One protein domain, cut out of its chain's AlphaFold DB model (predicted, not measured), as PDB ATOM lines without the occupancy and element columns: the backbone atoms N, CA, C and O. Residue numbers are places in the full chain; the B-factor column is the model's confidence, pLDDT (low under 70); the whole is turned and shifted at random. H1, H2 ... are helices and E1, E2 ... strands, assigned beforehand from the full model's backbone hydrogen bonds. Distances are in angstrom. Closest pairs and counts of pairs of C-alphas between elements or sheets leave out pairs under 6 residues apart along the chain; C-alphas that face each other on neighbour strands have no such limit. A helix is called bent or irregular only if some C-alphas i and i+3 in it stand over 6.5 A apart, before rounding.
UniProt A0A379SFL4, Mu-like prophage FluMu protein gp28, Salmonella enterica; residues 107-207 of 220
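What this domain is: This is residues 107 to 207 of the 220 residues of the protein "Mu-like prophage FluMu protein gp28" of Salmonella enterica (UniProt A0A379SFL4). This is one strongly twisted sheet of six strands with two helices, H1 and H2, packed on one face of it and touching each other, and the opposite face has no named helix. The long hairpin of E2 and E3 makes one edge of the sheet, and the short hairpin of E5 and E6 makes the other. The printed part has 101 residues, in the order E1 E2 E3 H1 E4 H2 E5 E6; the sheet runs E3 E2 E1 E4 E6 E5 and is mixed, and the class is mixed, helices and strands. The whole is compact, with a radius of gyration of the C-alphas of 13.0 A and spans of 36 by 28 by 20 A.

Where its parts are: Start at C-alpha 107, at (-38.156, 27.438, 24.778); residues 107 to 118 hold no named element. Find C-alpha 119 at (-45.663, 41.728, 28.471), where E1 begins and runs to residue 124, 16.7 A. E2, residues 131 to 140, covers 28.0 A, and E3, residues 143 to 153, covers 30.3 A. Next come H1, residues 157 to 170, 20.1 A long, and E4, residues 173 to 178, 13.3 A long. H2, residues 182 to 195, spans 21.5 A and is irregular: C-alphas 183 and 186 are 7.2 A apart. E5 is residues 196 to 198, and E6, residues 203 to 206, ends at C-alpha 206, (-51.917, 50.896, 26.959).

How they stand to each other: Begin in the sheet with E1, E2 and E3, a meander, each strand the antiparallel neighbour of the one before; look at N 122 and O 135, 3.0 A, and N 134 and O 150, 2.9 A. E4 is parallel to E1, with N 121 and O 175 2.8 A apart. E6 is antiparallel to E4, with N 204 and O 176 at 2.8 A, and to E5, with N 197 and O 205 at 3.4 A. E3, H1, E4 and E4, H2, E5 are split strand-helix-strand units, two strands running the same way with others between them in the sheet, both with right-handed crossovers. H1 lies over E1 at a height over the sheet of 8.3 A, and H2 over E6 at 7.2 A, on the same face. H1 and H2 touch, closest at the C-alphas of Phe 157 and Pro 187, 7.1 A, with a steep tilt of 41 degrees, the same way. In H1 every O i to N i+4 pair is within hydrogen-bond range; in H2, 8 of 10 are.

The domain as a whole: The C-alphas farthest apart, of Arg 128 and Gly 141, are 38.5 A apart. The printed part has no cut, and no link is long. Mean pLDDT of the printed part is 90.4; look for values under 70 at residues 197 to 202 and 206 to 207.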
ATOM      1  N   MET A 107     -36.733  27.064  24.741       94.75
ATOM      2  CA  MET A 107     -38.156  27.438  24.778       94.75
ATOM      3  C   MET A 107     -38.392  28.955  24.666       94.75
ATOM      4  O   MET A 107     -39.537  29.407  24.729       94.75
ATOM      5  N   ALA A 108     -37.330  29.757  24.569       95.81
ATOM      6  CA  ALA A 108     -37.428  31.195  24.351       95.81
ATOM      7  C   ALA A 108     -37.750  31.505  22.878       95.81
ATOM      8  O   ALA A 108     -37.319  30.804  21.968       95.81
ATOM      9  N   GLY A 109     -38.510  32.574  22.636       95.88
ATOM     10  CA  GLY A 109     -38.895  33.007  21.287       95.88
ATOM     11  C   GLY A 109     -40.051  32.224  20.656       95.88
ATOM     12  O   GLY A 109     -40.319  32.422  19.473       95.88
ATOM     13  N   LEU A 110     -40.730  31.372  21.432       96.62
ATOM     14  CA  LEU A 110     -41.881  30.577  21.003       96.62
ATOM     15  C   LEU A 110     -43.204  31.177  21.537       96.62
ATOM     16  O   LEU A 110     -43.454  31.112  22.752       96.62
ATOM     17  N   PRO A 111     -44.063  31.752  20.669       97.00
ATOM     18  CA  PRO A 111     -45.317  32.397  21.073       97.00
ATOM     19  C   PRO A 111     -46.288  31.474  21.815       97.00
ATOM     20  O   PRO A 111     -47.019  31.918  22.697       97.00
ATOM     21  N   GLU A 112     -46.283  30.179  21.495       97.31
ATOM     22  CA  GLU A 112     -47.131  29.148  22.104       97.31
ATOM     23  C   GLU A 112     -46.896  28.951  23.610       97.31
ATOM     24  O   GLU A 112     -47.715  28.328  24.285       97.31
ATOM     25  N   HIS A 113     -45.797  29.478  24.153       97.12
ATOM     26  CA  HIS A 113     -45.491  29.422  25.584       97.12
ATOM     27  C   HIS A 113     -45.907  30.667  26.353       97.12
ATOM     28  O   HIS A 113     -45.672  30.739  27.559       97.12
ATOM     29  N   TYR A 114     -46.529  31.637  25.690       98.00
ATOM     30  CA  TYR A 114     -47.124  32.774  26.368       98.00
ATOM     31  C   TYR A 114     -48.210  32.319  27.352       98.00
ATOM     32  O   TYR A 114     -49.132  31.588  26.988       98.00
ATOM     33  N   THR A 115     -48.114  32.763  28.606       96.62
ATOM     34  CA  THR A 115     -49.000  32.307  29.691       96.62
ATOM     35  C   THR A 115     -50.124  33.288  30.030       96.62
ATOM     36  O   THR A 115     -50.883  33.060  30.970       96.62
ATOM     37  N   GLY A 116     -50.267  34.374  29.263       95.88
ATOM     38  CA  GLY A 116     -51.239  35.437  29.547       95.88
ATOM     39  C   GLY A 116     -50.733  36.497  30.534       95.88
ATOM     40  O   GLY A 116     -51.503  37.356  30.974       95.88
ATOM     41  N   GLY A 117     -49.456  36.427  30.920       96.19
ATOM     42  CA  GLY A 117     -48.822  37.345  31.852       96.19
ATOM     43  C   GLY A 117     -48.561  38.736  31.264       96.19
ATOM     44  O   GLY A 117     -48.793  38.993  30.083       96.19
ATOM     45  N   PRO A 118     -48.089  39.680  32.092       96.88
ATOM     46  CA  PRO A 118     -47.718  41.008  31.624       96.88
ATOM     47  C   PRO A 118     -46.544  40.968  30.640       96.88
ATOM     48  O   PRO A 118     -45.497  40.397  30.952       96.88
ATOM     49  N   CYS A 119     -46.698  41.632  29.494       97.94
ATOM     50  CA  CYS A 119     -45.663  41.728  28.471       97.94
ATOM     51  C   CYS A 119     -45.058  43.129  28.361       97.94
ATOM     52  O   CYS A 119     -45.737  44.148  28.514       97.94
ATOM     53  N   TYR A 120     -43.779  43.167  28.013       97.62
ATOM     54  CA  TYR A 120     -43.034  44.368  27.667       97.62
ATOM     55  C   TYR A 120     -42.524  44.199  26.241       97.62
ATOM     56  O   TYR A 120     -42.117  43.108  25.842       97.62
ATOM     57  N   VAL A 121     -42.597  45.270  25.462       98.00
ATOM     58  CA  VAL A 121     -42.288  45.244  24.036       98.00
ATOM     59  C   VAL A 121     -41.181  46.241  23.736       98.00
ATOM     60  O   VAL A 121     -41.222  47.377  24.207       98.00
ATOM     61  N   GLY A 122     -40.190  45.813  22.964       97.12
ATOM     62  CA  GLY A 122     -39.189  46.685  22.357       97.12
ATOM     63  C   GLY A 122     -39.382  46.716  20.848       97.12
ATOM     64  O   GLY A 122     -39.630  45.668  20.252       97.12
ATOM     65  N   VAL A 123     -39.273  47.891  20.232       96.44
ATOM     66  CA  VAL A 123     -39.326  48.037  18.773       96.44
ATOM     67  C   VAL A 123     -38.108  48.806  18.283       96.44
ATOM     68  O   VAL A 123     -37.878  49.941  18.708       96.44
ATOM     69  N   ASP A 124     -37.378  48.195  17.356       94.62
ATOM     70  CA  ASP A 124     -36.293  48.821  16.606       94.62
ATOM     71  C   ASP A 124     -36.734  49.075  15.157       94.62
ATOM     72  O   ASP A 124     -37.277  48.195  14.477       94.62
ATOM     73  N   ILE A 125     -36.555  50.313  14.698       92.88
ATOM     74  CA  ILE A 125     -37.149  50.817  13.460       92.88
ATOM     75  C   ILE A 125     -36.099  50.818  12.349       92.88
ATOM     76  O   ILE A 125     -35.307  51.747  12.217       92.88
ATOM     77  N   GLY A 126     -36.176  49.817  11.472       92.19
ATOM     78  CA  GLY A 126     -35.381  49.728  10.246       92.19
ATOM     79  C   GLY A 126     -36.241  49.741   8.979       92.19
ATOM     80  O   GLY A 126     -37.340  49.189   8.945       92.19
ATOM     81  N   ILE A 127     -35.743  50.359   7.900       88.19
ATOM     82  CA  ILE A 127     -36.369  50.279   6.558       88.19
ATOM     83  C   ILE A 127     -35.365  49.907   5.478       88.19
ATOM     84  O   ILE A 127     -35.650  49.055   4.644       88.19
ATOM     85  N   ARG A 128     -34.229  50.603   5.390       84.25
ATOM     86  CA  ARG A 128     -33.368  50.490   4.204       84.25
ATOM     87  C   ARG A 128     -32.388  49.332   4.323       84.25
ATOM     88  O   ARG A 128     -32.493  48.359   3.575       84.25
ATOM     89  N   HIS A 129     -31.426  49.486   5.223       81.69
ATOM     90  CA  HIS A 129     -30.305  48.568   5.384       81.69
ATOM     91  C   HIS A 129     -30.575  47.581   6.518       81.69
ATOM     92  O   HIS A 129     -30.411  46.375   6.318       81.69
ATOM     93  N   ASP A 130     -31.098  48.096   7.627       87.19
ATOM     94  CA  ASP A 130     -31.348  47.342   8.849       87.19
ATOM     95  C   ASP A 130     -32.737  46.695   8.880       87.19
ATOM     96  O   ASP A 130     -33.634  47.012   8.083       87.19
ATOM     97  N   LEU A 131     -32.893  45.745   9.799       93.62
ATOM     98  CA  LEU A 131     -34.160  45.074  10.056       93.62
ATOM     99  C   LEU A 131     -35.076  45.972  10.887       93.62
ATOM    100  O   LEU A 131     -34.635  46.672  11.787       93.62
ATOM    101  N   PHE A 132     -36.372  45.892  10.612       95.12
ATOM    102  CA  PHE A 132     -37.390  46.207  11.601       95.12
ATOM    103  C   PHE A 132     -37.518  45.023  12.560       95.12
ATOM    104  O   PHE A 132     -37.639  43.882  12.095       95.12
ATOM    105  N   VAL A 133     -37.497  45.287  13.867       97.69
ATOM    106  CA  VAL A 133     -37.546  44.249  14.903       97.69
ATOM    107  C   VAL A 133     -38.578  44.604  15.967       97.69
ATOM    108  O   VAL A 133     -38.557  45.705  16.505       97.69
ATOM    109  N   ILE A 134     -39.452  43.653  16.306       98.19
ATOM    110  CA  ILE A 134     -40.291  43.704  17.510       98.19
ATOM    111  C   ILE A 134     -39.865  42.568  18.432       98.19
ATOM    112  O   ILE A 134     -39.797  41.415  18.005       98.19
ATOM    113  N   TRP A 135     -39.623  42.889  19.697       98.31
ATOM    114  CA  TRP A 135     -39.268  41.933  20.737       98.31
ATOM    115  C   TRP A 135     -40.349  41.910  21.809       98.31
ATOM    116  O   TRP A 135     -40.666  42.956  22.376       98.31
ATOM    117  N   VAL A 136     -40.897  40.734  22.112       98.44
ATOM    118  CA  VAL A 136     -41.925  40.550  23.144       98.44
ATOM    119  C   VAL A 136     -41.346  39.738  24.294       98.44
ATOM    120  O   VAL A 136     -40.931  38.592  24.095       98.44
ATOM    121  N   ILE A 137     -41.341  40.313  25.498       98.31
ATOM    122  CA  ILE A 137     -40.944  39.620  26.728       98.31
ATOM    123  C   ILE A 137     -42.108  39.546  27.714       98.31
ATOM    124  O   ILE A 137     -42.742  40.554  28.010       98.31
ATOM    125  N   GLU A 138     -42.386  38.356  28.235       98.38
ATOM    126  CA  GLU A 138     -43.371  38.114  29.290       98.38
ATOM    127  C   GLU A 138     -42.668  38.042  30.647       98.38
ATOM    128  O   GLU A 138     -41.651  37.361  30.789       98.38
ATOM    129  N   GLN A 139     -43.222  38.699  31.664       97.75
ATOM    130  CA  GLN A 139     -42.788  38.504  33.043       97.75
ATOM    131  C   GLN A 139     -43.457  37.255  33.632       97.75
ATOM    132  O   GLN A 139     -44.675  37.231  33.824       97.75
ATOM    133  N   VAL A 140     -42.660  36.237  33.962       96.31
ATOM    134  CA  VAL A 140     -43.113  34.980  34.574       96.31
ATOM    135  C   VAL A 140     -42.444  34.839  35.936       96.31
ATOM    136  O   VAL A 140     -41.273  34.484  36.034       96.31
ATOM    137  N   GLY A 141     -43.191  35.135  36.999       95.31
ATOM    138  CA  GLY A 141     -42.629  35.184  38.348       95.31
ATOM    139  C   GLY A 141     -41.572  36.285  38.470       95.31
ATOM    140  O   GLY A 141     -41.877  37.468  38.297       95.31
ATOM    141  N   ASP A 142     -40.343  35.888  38.784       94.25
ATOM    142  CA  ASP A 142     -39.175  36.752  38.970       94.25
ATOM    143  C   ASP A 142     -38.258  36.841  37.736       94.25
ATOM    144  O   ASP A 142     -37.265  37.567  37.771       94.25
ATOM    145  N   VAL A 143     -38.603  36.165  36.633       95.19
ATOM    146  CA  VAL A 143     -37.817  36.158  35.391       95.19
ATOM    147  C   VAL A 143     -38.601  36.701  34.195       95.19
ATOM    148  O   VAL A 143     -39.835  36.727  34.182       95.19
ATOM    149  N   PHE A 144     -37.873  37.123  33.161       97.31
ATOM    150  CA  PHE A 144     -38.438  37.548  31.881       97.31
ATOM    151  C   PHE A 144     -38.154  36.506  30.805       97.31
ATOM    152  O   PHE A 144     -37.013  36.090  30.625       97.31
ATOM    153  N   TRP A 145     -39.191  36.121  30.069       98.12
ATOM    154  CA  TRP A 145     -39.105  35.177  28.962       98.12
ATOM    155  C   TRP A 145     -39.355  35.878  27.644       98.12
ATOM    156  O   TRP A 145     -40.394  36.512  27.466       98.12
ATOM    157  N   VAL A 146     -38.452  35.702  26.683       98.31
ATOM    158  CA  VAL A 146     -38.739  36.075  25.298       98.31
ATOM    159  C   VAL A 146     -39.838  35.158  24.770       98.31
ATOM    160  O   VAL A 146     -39.694  33.936  24.809       98.31
ATOM    161  N   ARG A 147     -40.933  35.739  24.280       98.19
ATOM    162  CA  ARG A 147     -42.045  34.998  23.669       98.19
ATOM    163  C   ARG A 147     -42.062  35.100  22.164       98.19
ATOM    164  O   ARG A 147     -42.443  34.144  21.511       98.19
ATOM    165  N   GLU A 148     -41.616  36.216  21.612       98.38
ATOM    166  CA  GLU A 148     -41.609  36.387  20.169       98.38
ATOM    167  C   GLU A 148     -40.574  37.424  19.758       98.38
ATOM    168  O   GLU A 148     -40.400  38.447  20.424       98.38
ATOM    169  N   ILE A 149     -39.908  37.152  18.638       98.31
ATOM    170  CA  ILE A 149     -39.046  38.102  17.945       98.31
ATOM    171  C   ILE A 149     -39.535  38.162  16.501       98.31
ATOM    172  O   ILE A 149     -39.418  37.196  15.748       98.31
ATOM    173  N   ILE A 150     -40.089  39.301  16.105       98.19
ATOM    174  CA  ILE A 150     -40.564  39.531  14.741       98.19
ATOM    175  C   ILE A 150     -39.508  40.354  14.023       98.19
ATOM    176  O   ILE A 150     -39.279  41.502  14.385       98.19
ATOM    177  N   THR A 151     -38.893  39.796  12.980       97.69
ATOM    178  CA  THR A 151     -37.923  40.514  12.144       97.69
ATOM    179  C   THR A 151     -38.434  40.672  10.715       97.69
ATOM    180  O   THR A 151     -38.989  39.741  10.118       97.69
ATOM    181  N   ARG A 152     -38.264  41.863  10.135       96.56
ATOM    182  CA  ARG A 152     -38.594  42.132   8.728       96.56
ATOM    183  C   ARG A 152     -37.554  43.021   8.071       96.56
ATOM    184  O   ARG A 152     -37.179  44.062   8.597       96.56
ATOM    185  N   LYS A 153     -37.132  42.642   6.864       93.94
ATOM    186  CA  LYS A 153     -36.234  43.451   6.035       93.94
ATOM    187  C   LYS A 153     -37.050  44.280   5.052       93.94
ATOM    188  O   LYS A 153     -37.825  43.714   4.287       93.94
ATOM    189  N   ARG A 154     -36.826  45.597   5.020       90.69
ATOM    190  CA  ARG A 154     -37.542  46.531   4.129       90.69
ATOM    191  C   ARG A 154     -39.063  46.550   4.312       90.69
ATOM    192  O   ARG A 154     -39.783  46.813   3.352       90.69
ATOM    193  N   ALA A 155     -39.536  46.315   5.537       92.56
ATOM    194  CA  ALA A 155     -40.945  46.500   5.867       92.56
ATOM    195  C   ALA A 155     -41.336  47.969   5.694       92.56
ATOM    196  O   ALA A 155     -40.648  48.873   6.174       92.56
ATOM    197  N   THR A 156     -42.453  48.207   5.010       94.06
ATOM    198  CA  THR A 156     -43.028  49.555   4.921       94.06
ATOM    199  C   THR A 156     -43.582  49.979   6.281       94.06
ATOM    200  O   THR A 156     -43.982  49.124   7.061       94.06
ATOM    201  N   PHE A 157     -43.695  51.282   6.562       94.19
ATOM    202  CA  PHE A 157     -44.304  51.740   7.822       94.19
ATOM    203  C   PHE A 157     -45.720  51.182   8.046       94.19
ATOM    204  O   PHE A 157     -46.077  50.871   9.170       94.19
ATOM    205  N   ALA A 158     -46.504  50.989   6.981       94.94
ATOM    206  CA  ALA A 158     -47.824  50.375   7.096       94.94
ATOM    207  C   ALA A 158     -47.751  48.898   7.524       94.94
ATOM    208  O   ALA A 158     -48.583  48.443   8.300       94.94
ATOM    209  N   GLU A 159     -46.758  48.152   7.038       96.00
ATOM    210  CA  GLU A 159     -46.519  46.772   7.475       96.00
ATOM    211  C   GLU A 159     -46.025  46.725   8.925       96.00
ATOM    212  O   GLU A 159     -46.492  45.895   9.698       96.00
ATOM    213  N   GLN A 160     -45.130  47.642   9.311       96.38
ATOM    214  CA  GLN A 160     -44.660  47.776  10.693       96.38
ATOM    215  C   GLN A 160     -45.824  48.047  11.655       96.38
ATOM    216  O   GLN A 160     -45.928  47.377  12.680       96.38
ATOM    217  N   ASP A 161     -46.730  48.960  11.285       95.81
ATOM    218  CA  ASP A 161     -47.944  49.260  12.048       95.81
ATOM    219  C   ASP A 161     -48.817  48.008  12.225       95.81
ATOM    220  O   ASP A 161     -49.228  47.709  13.337       95.81
ATOM    221  N   VAL A 162     -49.061  47.240  11.153       97.44
ATOM    222  CA  VAL A 162     -49.876  46.009  11.213       97.44
ATOM    223  C   VAL A 162     -49.249  44.953  12.124       97.44
ATOM    224  O   VAL A 162     -49.958  44.292  12.878       97.44
ATOM    225  N   LEU A 163     -47.925  44.786  12.065       97.88
ATOM    226  CA  LEU A 163     -47.212  43.836  12.921       97.88
ATOM    227  C   LEU A 163     -47.280  44.247  14.392       97.88
ATOM    228  O   LEU A 163     -47.458  43.397  15.262       97.88
ATOM    229  N   LEU A 164     -47.157  45.545  14.674       97.19
ATOM    230  CA  LEU A 164     -47.273  46.056  16.032       97.19
ATOM    231  C   LEU A 164     -48.717  45.953  16.548       97.19
ATOM    232  O   LEU A 164     -48.919  45.508  17.677       97.19
ATOM    233  N   ASP A 165     -49.712  46.275  15.714       96.44
ATOM    234  CA  ASP A 165     -51.139  46.128  16.023       96.44
ATOM    235  C   ASP A 165     -51.470  44.677  16.436       96.44
ATOM    236  O   ASP A 165     -52.138  44.456  17.450       96.44
ATOM    237  N   ASP A 166     -50.953  43.683  15.705       97.31
ATOM    238  CA  ASP A 166     -51.119  42.257  16.020       97.31
ATOM    239  C   ASP A 166     -50.486  41.870  17.371       97.31
ATOM    240  O   ASP A 166     -51.088  41.134  18.156       97.31
ATOM    241  N   VAL A 167     -49.316  42.422  17.706       97.69
ATOM    242  CA  VAL A 167     -48.674  42.205  19.016       97.69
ATOM    243  C   VAL A 167     -49.529  42.769  20.154       97.69
ATOM    244  O   VAL A 167     -49.763  42.074  21.143       97.69
ATOM    245  N   PHE A 168     -50.046  43.993  20.022       95.75
ATOM    246  CA  PHE A 168     -50.944  44.577  21.028       95.75
ATOM    247  C   PHE A 168     -52.285  43.844  21.141       95.75
ATOM    248  O   PHE A 168     -52.929  43.913  22.188       95.75
ATOM    249  N   PHE A 169     -52.709  43.151  20.084       95.38
ATOM    250  CA  PHE A 169     -53.906  42.318  20.100       95.38
ATOM    251  C   PHE A 169     -53.676  40.979  20.816       95.38
ATOM    252  O   PHE A 169     -54.512  40.561  21.618       95.38
ATOM    253  N   ARG A 170     -52.556  40.297  20.545       96.12
ATOM    254  CA  ARG A 170     -52.271  38.955  21.086       96.12
ATOM    255  C   ARG A 170     -51.723  38.964  22.510       96.12
ATOM    256  O   ARG A 170     -51.952  38.009  23.254       96.12
ATOM    257  N   TYR A 171     -51.002  40.014  22.895       96.69
ATOM    258  CA  TYR A 171     -50.293  40.076  24.170       96.69
ATOM    259  C   TYR A 171     -50.847  41.150  25.098       96.69
ATOM    260  O   TYR A 171     -51.245  42.236  24.681       96.69
ATOM    261  N   ARG A 172     -50.778  40.884  26.405       95.12
ATOM    262  CA  ARG A 172     -51.101  41.862  27.443       95.12
ATOM    263  C   ARG A 172     -49.925  42.820  27.633       95.12
ATOM    264  O   ARG A 172     -49.166  42.720  28.597       95.12
ATOM    265  N   VAL A 173     -49.751  43.739  26.691       95.88
ATOM    266  CA  VAL A 173     -48.649  44.706  26.706       95.88
ATOM    267  C   VAL A 173     -48.867  45.739  27.816       95.88
ATOM    268  O   VAL A 173     -49.868  46.446  27.831       95.88
ATOM    269  N   LEU A 174     -47.923  45.857  28.751       93.62
ATOM    270  CA  LEU A 174     -47.915  46.915  29.770       93.62
ATOM    271  C   LEU A 174     -47.080  48.122  29.357       93.62
ATOM    272  O   LEU A 174     -47.366  49.250  29.767       93.62
ATOM    273  N   ARG A 175     -46.021  47.877  28.587       93.69
ATOM    274  CA  ARG A 175     -45.120  48.911  28.095       93.69
ATOM    275  C   ARG A 175     -44.567  48.503  26.743       93.69
ATOM    276  O   ARG A 175     -44.105  47.378  26.588       93.69
ATOM    277  N   CYS A 176     -44.576  49.438  25.809       95.25
ATOM    278  CA  CYS A 176     -43.851  49.335  24.554       95.25
ATOM    279  C   CYS A 176     -42.848  50.489  24.470       95.25
ATOM    280  O   CYS A 176     -43.226  51.649  24.639       95.25
ATOM    281  N   CYS A 177     -41.580  50.153  24.261       94.94
ATOM    282  CA  CYS A 177     -40.478  51.087  24.093       94.94
ATOM    283  C   CYS A 177     -40.061  51.083  22.625       94.94
ATOM    284  O   CYS A 177     -39.697  50.040  22.084       94.94
ATOM    285  N   MET A 178     -40.086  52.248  21.998       93.62
ATOM    286  CA  MET A 178     -39.700  52.424  20.602       93.62
ATOM    287  C   MET A 178     -38.629  53.509  20.506       93.62
ATOM    288  O   MET A 178     -38.758  54.547  21.165       93.62
ATOM    289  N   ASP A 179     -37.598  53.318  19.682       86.38
ATOM    290  CA  ASP A 179     -36.635  54.394  19.436       86.38
ATOM    291  C   ASP A 179     -37.306  55.526  18.645       86.38
ATOM    292  O   ASP A 179     -37.770  55.346  17.522       86.38
ATOM    293  N   GLN A 180     -37.392  56.707  19.256       87.50
ATOM    294  CA  GLN A 180     -37.982  57.892  18.634       87.50
ATOM    295  C   GLN A 180     -36.950  58.701  17.828       87.50
ATOM    296  O   GLN A 180     -37.314  59.655  17.140       87.50
ATOM    297  N   THR A 181     -35.660  58.379  17.922       80.50
ATOM    298  CA  THR A 181     -34.612  59.148  17.253       80.50
ATOM    299  C   THR A 181     -34.565  58.878  15.746       80.50
ATOM    300  O   THR A 181     -35.055  57.868  15.239       80.50
ATOM    301  N   GLY A 182     -34.026  59.841  14.990       83.75
ATOM    302  CA  GLY A 182     -33.889  59.743  13.537       83.75
ATOM    303  C   GLY A 182     -35.228  59.540  12.827       83.75
ATOM    304  O   GLY A 182     -36.048  60.448  12.746       83.75
ATOM    305  N   MET A 183     -35.436  58.344  12.278       85.00
ATOM    306  CA  MET A 183     -36.640  57.997  11.521       85.00
ATOM    307  C   MET A 183     -37.818  57.518  12.383       85.00
ATOM    308  O   MET A 183     -38.892  57.249  11.839       85.00
ATOM    309  N   GLY A 184     -37.632  57.414  13.701       85.19
ATOM    310  CA  GLY A 184     -38.638  56.911  14.632       85.19
ATOM    311  C   GLY A 184     -39.744  57.899  15.000       85.19
ATOM    312  O   GLY A 184     -40.771  57.489  15.531       85.19
ATOM    313  N   GLU A 185     -39.600  59.188  14.681       87.81
ATOM    314  CA  GLU A 185     -40.531  60.228  15.136       87.81
ATOM    315  C   GLU A 185     -41.985  59.975  14.697       87.81
ATOM    316  O   GLU A 185     -42.877  59.898  15.544       87.81
ATOM    317  N   LYS A 186     -42.215  59.748  13.394       91.31
ATOM    318  CA  LYS A 186     -43.555  59.450  12.860       91.31
ATOM    319  C   LYS A 186     -44.100  58.092  13.350       91.31
ATOM    320  O   LYS A 186     -45.231  58.081  13.832       91.31
ATOM    321  N   PRO A 187     -43.378  56.955  13.241       91.56
ATOM    322  CA  PRO A 187     -43.888  55.669  13.734       91.56
ATOM    323  C   PRO A 187     -44.273  55.692  15.215       91.56
ATOM    324  O   PRO A 187     -45.306  55.149  15.593       91.56
ATOM    325  N   VAL A 188     -43.485  56.371  16.053       91.00
ATOM    326  CA  VAL A 188     -43.787  56.516  17.482       91.00
ATOM    327  C   VAL A 188     -45.048  57.348  17.708       91.00
ATOM    328  O   VAL A 188     -45.855  57.008  18.574       91.00
ATOM    329  N   GLU A 189     -45.242  58.434  16.956       90.19
ATOM    330  CA  GLU A 189     -46.474  59.228  17.019       90.19
ATOM    331  C   GLU A 189     -47.707  58.389  16.641       90.19
ATOM    332  O   GLU A 189     -48.709  58.395  17.362       90.19
ATOM    333  N   ASP A 190     -47.615  57.614  15.558       91.25
ATOM    334  CA  ASP A 190     -48.694  56.735  15.109       91.25
ATOM    335  C   ASP A 190     -49.008  55.633  16.129       91.25
ATOM    336  O   ASP A 190     -50.177  55.421  16.458       91.25
ATOM    337  N   ALA A 191     -47.989  54.982  16.687       91.19
ATOM    338  CA  ALA A 191     -48.166  53.941  17.694       91.19
ATOM    339  C   ALA A 191     -48.792  54.491  18.990       91.19
ATOM    340  O   ALA A 191     -49.689  53.866  19.559       91.19
ATOM    341  N   LYS A 192     -48.407  55.702  19.424       89.19
ATOM    342  CA  LYS A 192     -49.057  56.402  20.551       89.19
ATOM    343  C   LYS A 192     -50.539  56.647  20.268       89.19
ATOM    344  O   LYS A 192     -51.390  56.357  21.105       89.19
ATOM    345  N   ARG A 193     -50.869  57.132  19.068       89.00
ATOM    346  CA  ARG A 193     -52.263  57.363  18.658       89.00
ATOM    347  C   ARG A 193     -53.095  56.076  18.653       89.00
ATOM    348  O   ARG A 193     -54.272  56.132  19.002       89.00
ATOM    349  N   ARG A 194     -52.510  54.945  18.247       89.44
ATOM    350  CA  ARG A 194     -53.202  53.649  18.129       89.44
ATOM    351  C   ARG A 194     -53.361  52.914  19.461       89.44
ATOM    352  O   ARG A 194     -54.406  52.307  19.678       89.44
ATOM    353  N   HIS A 195     -52.357  52.960  20.341       87.25
ATOM    354  CA  HIS A 195     -52.265  52.016  21.463       87.25
ATOM    355  C   HIS A 195     -52.323  52.626  22.864       87.25
ATOM    356  O   HIS A 195     -52.585  51.884  23.806       87.25
ATOM    357  N   GLY A 196     -52.119  53.934  23.056       76.69
ATOM    358  CA  GLY A 196     -52.268  54.527  24.389       76.69
ATOM    359  C   GLY A 196     -51.416  55.759  24.685       76.69
ATOM    360  O   GLY A 196     -50.661  56.266  23.858       76.69
ATOM    361  N   VAL A 197     -51.565  56.266  25.912       57.12
ATOM    362  CA  VAL A 197     -51.071  57.589  26.319       57.12
ATOM    363  C   VAL A 197     -49.569  57.540  26.649       57.12
ATOM    364  O   VAL A 197     -49.139  56.691  27.434       57.12
ATOM    365  N   PRO A 198     -48.750  58.461  26.108       51.16
ATOM    366  CA  PRO A 198     -47.313  58.489  26.362       51.16
ATOM    367  C   PRO A 198     -46.960  58.869  27.804       51.16
ATOM    368  O   PRO A 198     -47.531  59.804  28.368       51.16
ATOM    369  N   ARG A 199     -45.943  58.208  28.374       54.53
ATOM    370  CA  ARG A 199     -45.275  58.628  29.627       54.53
ATOM    371  C   ARG A 199     -43.761  58.844  29.460       54.53
ATOM    372  O   ARG A 199     -43.008  58.717  30.416       54.53
ATOM    373  N   GLY A 200     -43.324  59.207  28.251       54.88
ATOM    374  CA  GLY A 200     -41.917  59.451  27.910       54.88
ATOM    375  C   GLY A 200     -41.685  59.630  26.401       54.88
ATOM    376  O   GLY A 200     -42.627  59.560  25.596       54.88
ATOM    377  N   ARG A 201     -40.428  59.867  25.991       59.28
ATOM    378  CA  ARG A 201     -40.023  59.740  24.574       59.28
ATOM    379  C   ARG A 201     -40.046  58.256  24.216       59.28
ATOM    380  O   ARG A 201     -39.482  57.472  24.961       59.28
ATOM    381  N   GLY A 202     -40.722  57.877  23.134       58.38
ATOM    382  CA  GLY A 202     -40.785  56.471  22.700       58.38
ATOM    383  C   GLY A 202     -41.598  55.493  23.566       58.38
ATOM    384  O   GLY A 202     -41.917  54.411  23.088       58.38
ATOM    385  N   ASP A 203     -41.972  55.859  24.797       70.06
ATOM    386  CA  ASP A 203     -42.719  54.993  25.720       70.06
ATOM    387  C   ASP A 203     -44.239  55.052  25.501       70.06
ATOM    388  O   ASP A 203     -44.851  56.129  25.567       70.06
ATOM    389  N   ILE A 204     -44.853  53.881  25.326       76.31
ATOM    390  CA  ILE A 204     -46.298  53.685  25.178       76.31
ATOM    391  C   ILE A 204     -46.797  52.780  26.302       76.31
ATOM    392  O   ILE A 204     -46.295  51.672  26.495       76.31
ATOM    393  N   HIS A 205     -47.825  53.240  27.010       73.75
ATOM    394  CA  HIS A 205     -48.575  52.437  27.965       73.75
ATOM    395  C   HIS A 205     -50.014  52.319  27.477       73.75
ATOM    396  O   HIS A 205     -50.688  53.349  27.344       73.75
ATOM    397  N   PRO A 206     -50.505  51.097  27.222       62.84
ATOM    398  CA  PRO A 206     -51.917  50.896  26.959       62.84
ATOM    399  C   PRO A 206     -52.750  51.456  28.105       62.84
ATOM    400  O   PRO A 206     -52.431  51.249  29.278       62.84
ATOM    401  N   GLY A 207     -53.796  52.213  27.767       55.16
ATOM    402  CA  GLY A 207     -54.814  52.575  28.753       55.16
ATOM    403  C   GLY A 207     -55.420  51.306  29.354       55.16
ATOM    404  O   GLY A 207     -55.351  50.249  28.728       55.16
TER     405      GLY A 207